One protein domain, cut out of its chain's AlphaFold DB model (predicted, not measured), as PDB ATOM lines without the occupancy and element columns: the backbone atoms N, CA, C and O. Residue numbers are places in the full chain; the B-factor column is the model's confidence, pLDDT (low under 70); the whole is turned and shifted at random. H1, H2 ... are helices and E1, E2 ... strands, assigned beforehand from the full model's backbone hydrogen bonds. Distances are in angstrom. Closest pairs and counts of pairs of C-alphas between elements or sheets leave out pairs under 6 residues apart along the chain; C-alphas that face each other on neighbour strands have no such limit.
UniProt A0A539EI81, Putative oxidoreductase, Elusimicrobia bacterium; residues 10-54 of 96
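What this domain is: This is residues 10 to 54 of the 96 residues of the protein "Putative oxidoreductase" of Elusimicrobia bacterium (UniProt A0A539EI81). Look first for a small two-stranded hairpin, E1 and E2, at one end of a flat, loose model, with the short helix H1 near the last residue of E2. From H1 the long unnamed stretch of residues 32 to 44 arches over to helix H2 at the other end, where residues 47 to 54 stick out free of the body. The printed part has 45 residues, with two named strands and two named helices in the order E1, E2, H1, H2; the sheet, in the order E1 - E2, is antiparallel, and the class is mixed, helices and strands. The whole is loose, with a radius of gyration of the C-alphas of 12.1 A, and spans 38 by 21 by 11 A.

Where its parts are: Find C-alpha 10 at (-38.327, 53.598, -3.250); from there strand E1 runs over residues 10 to 13. Strand E2, residues 16 to 20, is the longer strand, 12.5 A from first to last C-alpha, and ends at C-alpha 20 at (-38.285, 50.028, 0.236). Helix H1 takes residues 26 to 31 and is 8.2 A long from first to last C-alpha. Helix H2 takes residues 45 to 52, 10.6 A from first to last C-alpha, and ends at C-alpha 52 at (-38.029, 61.574, 20.186).

How they stand to each other: Begin with the hairpin of E1 and E2, antiparallel neighbours with 137 degrees between their N-to-C directions. Its C-alphas 12 and 17 face each other at 4.5 A. Look there at N 13 and O 16, within hydrogen-bond range at 2.8 A, and at N 11 and O 18, at 2.9 A. Going on to H1, you find its closest C-alpha to E2 at Tyr 29, 5.9 A from that of Leu 20; the centres of E2 and H1 are 11.5 A apart. H1 is apart from E1, and H2 is apart from E1, E2 and H1. In H1 and H2 every O i to N i+4 pair is within hydrogen-bond range.

The domain as a whole: The two C-alphas farthest apart are those of Gly 15, between E1 and E2, and Gly 54, at 38.2 A. Without the free residues 47 to 54, the body of 37 residues spans 30 by 20 by 12 A. The links E1 to E2 and E2 to H1 are tight, and the link H1 to H2, 13 residues, is long. The printed part has no cut. The mean pLDDT of the printed part is 94.3, and no printed residue is under 70.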
ATOM      1  N   PHE A  10     -37.463  54.080  -2.181       93.56
ATOM      2  CA  PHE A  10     -38.327  53.598  -3.250       93.56
ATOM      3  C   PHE A  10     -37.486  52.903  -4.312       93.56
ATOM      4  O   PHE A  10     -36.318  53.245  -4.511       93.56
ATOM      5  N   ARG A  11     -38.069  51.921  -4.998       92.50
ATOM      6  CA  ARG A  11     -37.390  51.190  -6.069       92.50
ATOM      7  C   ARG A  11     -38.341  50.883  -7.228       92.50
ATOM      8  O   ARG A  11     -39.485  50.516  -6.971       92.50
ATOM      9  N   PRO A  12     -37.886  50.965  -8.490       94.25
ATOM     10  CA  PRO A  12     -38.635  50.426  -9.619       94.25
ATOM     11  C   PRO A  12     -38.717  48.894  -9.551       94.25
ATOM     12  O   PRO A  12     -37.696  48.220  -9.386       94.25
ATOM     13  N   LYS A  13     -39.916  48.332  -9.711       91.94
ATOM     14  CA  LYS A  13     -40.158  46.890  -9.810       91.94
ATOM     15  C   LYS A  13     -41.432  46.612 -10.610       91.94
ATOM     16  O   LYS A  13     -42.488  47.144 -10.290       91.94
ATOM     17  N   GLY A  14     -41.337  45.752 -11.628       88.44
ATOM     18  CA  GLY A  14     -42.506  45.278 -12.385       88.44
ATOM     19  C   GLY A  14     -43.337  46.393 -13.031       88.44
ATOM     20  O   GLY A  14     -44.557  46.306 -13.042       88.44
ATOM     21  N   GLY A  15     -42.691  47.465 -13.505       94.69
ATOM     22  CA  GLY A  15     -43.373  48.626 -14.094       94.69
ATOM     23  C   GLY A  15     -43.957  49.625 -13.087       94.69
ATOM     24  O   GLY A  15     -44.502  50.642 -13.501       94.69
ATOM     25  N   ALA A  16     -43.814  49.382 -11.782       93.94
ATOM     26  CA  ALA A  16     -44.251  50.284 -10.719       93.94
ATOM     27  C   ALA A  16     -43.071  50.766  -9.863       93.94
ATOM     28  O   ALA A  16     -41.972  50.210  -9.911       93.94
ATOM     29  N   VAL A  17     -43.305  51.791  -9.045       94.62
ATOM     30  CA  VAL A  17     -42.388  52.201  -7.974       94.62
ATOM     31  C   VAL A  17     -42.927  51.661  -6.656       94.62
ATOM     32  O   VAL A  17     -44.045  51.985  -6.260       94.62
ATOM     33  N   VAL A  18     -42.140  50.829  -5.975       93.69
ATOM     34  CA  VAL A  18     -42.521  50.182  -4.713       93.69
ATOM     35  C   VAL A  18     -41.742  50.769  -3.532       93.69
ATOM     36  O   VAL A  18     -40.588  51.180  -3.701       93.69
ATOM     37  N   PRO A  19     -42.340  50.828  -2.327       92.81
ATOM     38  CA  PRO A  19     -41.642  51.270  -1.126       92.81
ATOM     39  C   PRO A  19     -40.552  50.271  -0.719       92.81
ATOM     40  O   PRO A  19     -40.709  49.057  -0.861       92.81
ATOM     41  N   LEU A  20     -39.456  50.792  -0.174       94.81
ATOM     42  CA  LEU A  20     -38.285  50.028   0.236       94.81
ATOM     43  C   LEU A  20     -37.804  50.513   1.611       94.81
ATOM     44  O   LEU A  20     -37.074  51.498   1.719       94.81
ATOM     45  N   CYS A  21     -38.209  49.811   2.668       95.75
ATOM     46  CA  CYS A  21     -37.783  50.089   4.037       95.75
ATOM     47  C   CYS A  21     -37.213  48.808   4.672       95.75
ATOM     48  O   CYS A  21     -37.953  47.832   4.777       95.75
ATOM     49  N   PRO A  22     -35.933  48.780   5.091       96.06
ATOM     50  CA  PRO A  22     -35.344  47.601   5.735       96.06
ATOM     51  C   PRO A  22     -35.942  47.304   7.118       96.06
ATOM     52  O   PRO A  22     -35.851  46.172   7.572       96.06
ATOM     53  N   ALA A  23     -36.579  48.296   7.750       94.62
ATOM     54  CA  ALA A  23     -37.299  48.145   9.016       94.62
ATOM     55  C   ALA A  23     -38.774  47.725   8.841       94.62
ATOM     56  O   ALA A  23     -39.528  47.709   9.811       94.62
ATOM     57  N   ASP A  24     -39.226  47.456   7.611       93.00
ATOM     58  CA  ASP A  24     -40.549  46.870   7.381       93.00
ATOM     59  C   ASP A  24     -40.527  45.358   7.655       93.00
ATOM     60  O   ASP A  24     -39.482  44.744   7.875       93.00
ATOM     61  N   VAL A  25     -41.695  44.728   7.589       91.81
ATOM     62  CA  VAL A  25     -41.841  43.276   7.685       91.81
ATOM     63  C   VAL A  25     -40.984  42.606   6.601       91.81
ATOM     64  O   VAL A  25     -41.118  42.913   5.416       91.81
ATOM     65  N   ALA A  26     -40.103  41.681   6.996       94.88
ATOM     66  CA  ALA A  26     -39.029  41.161   6.142       94.88
ATOM     67  C   ALA A  26     -39.477  40.673   4.740       94.88
ATOM     68  O   ALA A  26     -38.851  41.085   3.758       94.88
ATOM     69  N   PRO A  27     -40.568  39.887   4.589       95.38
ATOM     70  CA  PRO A  27     -41.109  39.524   3.276       95.38
ATOM     71  C   PRO A  27     -41.533  40.704   2.391       95.38
ATOM     72  O   PRO A  27     -41.429  40.610   1.171       95.38
ATOM     73  N   LEU A  28     -42.004  41.815   2.969       93.56
ATOM     74  CA  LEU A  28     -42.358  43.015   2.202       93.56
ATOM     75  C   LEU A  28     -41.098  43.706   1.679       93.56
ATOM     76  O   LEU A  28     -41.038  44.081   0.511       93.56
ATOM     77  N   TYR A  29     -40.058  43.816   2.508       95.06
ATOM     78  CA  TYR A  29     -38.790  44.419   2.103       95.06
ATOM     79  C   TYR A  29     -38.076  43.613   1.007       95.06
ATOM     80  O   TYR A  29     -37.706  44.171  -0.031       95.06
ATOM     81  N   THR A  30     -37.912  42.298   1.189       96.00
ATOM     82  CA  THR A  30     -37.306  41.420   0.169       96.00
ATOM     83  C   THR A  30     -38.202  41.314  -1.064       96.00
ATOM     84  O   THR A  30     -37.718  41.377  -2.197       96.00
ATOM     85  N   GLY A  31     -39.521  41.285  -0.860       94.31
ATOM     86  CA  GLY A  31     -40.538  41.396  -1.898       94.31
ATOM     87  C   GLY A  31     -40.430  42.681  -2.720       94.31
ATOM     88  O   GLY A  31     -40.697  42.644  -3.914       94.31
ATOM     89  N   SER A  32     -39.946  43.789  -2.166       93.56
ATOM     90  CA  SER A  32     -39.646  45.022  -2.914       93.56
ATOM     91  C   SER A  32     -38.270  45.027  -3.598       93.56
ATOM     92  O   SER A  32     -37.895  46.012  -4.235       93.56
ATOM     93  N   GLY A  33     -37.503  43.934  -3.515       93.44
ATOM     94  CA  GLY A  33     -36.136  43.840  -4.043       93.44
ATOM     95  C   GLY A  33     -35.064  44.352  -3.074       93.44
ATOM     96  O   GLY A  33     -33.984  44.764  -3.508       93.44
ATOM     97  N   GLY A  34     -35.372  44.377  -1.775       95.06
ATOM     98  CA  GLY A  34     -34.419  44.623  -0.699       95.06
ATOM     99  C   GLY A  34     -33.475  43.444  -0.464       95.06
ATOM    100  O   GLY A  34     -33.830  42.291  -0.696       95.06
ATOM    101  N   ALA A  35     -32.257  43.732  -0.003       95.88
ATOM    102  CA  ALA A  35     -31.245  42.709   0.240       95.88
ATOM    103  C   ALA A  35     -31.373  42.159   1.667       95.88
ATOM    104  O   ALA A  35     -31.296  42.934   2.614       95.88
ATOM    105  N   ALA A  36     -31.531  40.843   1.835       96.25
ATOM    106  CA  ALA A  36     -31.878  40.232   3.125       96.25
ATOM    107  C   ALA A  36     -30.950  40.630   4.291       96.25
ATOM    108  O   ALA A  36     -31.429  40.894   5.390       96.25
ATOM    109  N   TRP A  37     -29.648  40.777   4.030       96.44
ATOM    110  CA  TRP A  37     -28.650  41.194   5.024       96.44
ATOM    111  C   TRP A  37     -28.877  42.600   5.603       96.44
ATOM    112  O   TRP A  37     -28.294  42.940   6.622       96.44
ATOM    113  N   ARG A  38     -29.714  43.434   4.974       96.25
ATOM    114  CA  ARG A  38     -30.083  44.757   5.501       96.25
ATOM    115  C   ARG A  38     -31.217  44.728   6.519       96.25
ATOM    116  O   ARG A  38     -31.514  45.782   7.062       96.25
ATOM    117  N   ILE A  39     -31.876  43.589   6.721       96.44
ATOM    118  CA  ILE A  39     -32.965  43.451   7.700       96.44
ATOM    119  C   ILE A  39     -32.396  43.284   9.109       96.44
ATOM    120  O   ILE A  39     -32.956  43.798  10.073       96.44
ATOM    121  N   GLU A  40     -31.288  42.557   9.234       96.06
ATOM    122  CA  GLU A  40     -30.694  42.261  10.531       96.06
ATOM    123  C   GLU A  40     -30.264  43.553  11.240       96.06
ATOM    124  O   GLU A  40     -29.496  44.353  10.705       96.06
ATOM    125  N   GLY A  41     -30.820  43.783  12.433       92.62
ATOM    126  CA  GLY A  41     -30.575  44.991  13.223       92.62
ATOM    127  C   GLY A  41     -31.193  46.277  12.662       92.62
ATOM    128  O   GLY A  41     -30.921  47.355  13.192       92.62
ATOM    129  N   ALA A  42     -32.013  46.209  11.607       93.75
ATOM    130  CA  ALA A  42     -32.692  47.386  11.083       93.75
ATOM    131  C   ALA A  42     -33.742  47.901  12.077       93.75
ATOM    132  O   ALA A  42     -34.610  47.158  12.525       93.75
ATOM    133  N   MET A  43     -33.686  49.200  12.365       91.81
ATOM    134  CA  MET A  43     -34.652  49.906  13.211       91.81
ATOM    135  C   MET A  43     -35.423  50.937  12.390       91.81
ATOM    136  O   MET A  43     -34.916  51.472  11.393       91.81
ATOM    137  N   CYS A  44     -36.652  51.249  12.798       94.44
ATOM    138  CA  CYS A  44     -37.477  52.209  12.079       94.44
ATOM    139  C   CYS A  44     -37.042  53.647  12.389       94.44
ATOM    140  O   CYS A  44     -37.595  54.298  13.271       94.44
ATOM    141  N   LEU A  45     -36.098  54.191  11.610       93.25
ATOM    142  CA  LEU A  45     -35.595  55.558  11.812       93.25
ATOM    143  C   LEU A  45     -36.706  56.624  11.769       93.25
ATOM    144  O   LEU A  45     -36.663  57.580  12.537       93.25
ATOM    145  N   CYS A  46     -37.721  56.446  10.912       95.31
ATOM    146  CA  CYS A  46     -38.876  57.352  10.868       95.31
ATOM    147  C   CYS A  46     -39.599  57.394  12.215       95.31
ATOM    148  O   CYS A  46     -39.866  58.472  12.738       95.31
ATOM    149  N   ASN A  47     -39.924  56.218  12.759       95.50
ATOM    150  CA  ASN A  47     -40.682  56.132  13.997       95.50
ATOM    151  C   ASN A  47     -39.831  56.546  15.195       95.50
ATOM    152  O   ASN A  47     -40.305  57.286  16.045       95.50
ATOM    153  N   GLY A  48     -38.558  56.153  15.208       94.62
ATOM    154  CA  GLY A  48     -37.611  56.535  16.245       94.62
ATOM    155  C   GLY A  48     -37.435  58.049  16.374       94.62
ATOM    156  O   GLY A  48     -37.412  58.574  17.486       94.62
ATOM    157  N   LEU A  49     -37.359  58.777  15.251       94.12
ATOM    158  CA  LEU A  49     -37.278  60.244  15.258       94.12
ATOM    159  C   LEU A  49     -38.579  60.894  15.741       94.12
ATOM    160  O   LEU A  49     -38.532  61.817  16.549       94.12
ATOM    161  N   MET A  50     -39.736  60.398  15.295       95.25
ATOM    162  CA  MET A  50     -41.035  60.897  15.764       95.25
ATOM    163  C   MET A  50     -41.253  60.605  17.255       95.25
ATOM    164  O   MET A  50     -41.793  61.433  17.985       95.25
ATOM    165  N   ALA A  51     -40.786  59.455  17.743       95.12
ATOM    166  CA  ALA A  51     -40.822  59.109  19.159       95.12
ATOM    167  C   ALA A  51     -39.981  60.077  20.007       95.12
ATOM    168  O   ALA A  51     -40.400  60.423  21.111       95.12
ATOM    169  N   ALA A  52     -38.862  60.593  19.485       93.62
ATOM    170  CA  ALA A  52     -38.029  61.574  20.186       93.62
ATOM    171  C   ALA A  52     -38.731  62.921  20.453       93.62
ATOM    172  O   ALA A  52     -38.329  63.637  21.367       93.62
ATOM    173  N   CYS A  53     -39.793  63.254  19.710       93.44
ATOM    174  CA  CYS A  53     -40.624  64.441  19.944       93.44
ATOM    175  C   CYS A  53     -42.043  64.120  20.453       93.44
ATOM    176  O   CYS A  53     -42.910  64.991  20.434       93.44
ATOM    177  N   GLY A  54     -42.293  62.891  20.919       93.94
ATOM    178  CA  GLY A  54     -43.584  62.483  21.488       93.94
ATOM    179  C   GLY A  54     -44.681  62.168  20.464       93.94
ATOM    180  O   GLY A  54     -45.839  62.021  20.844       93.94
TER     181      GLY A  54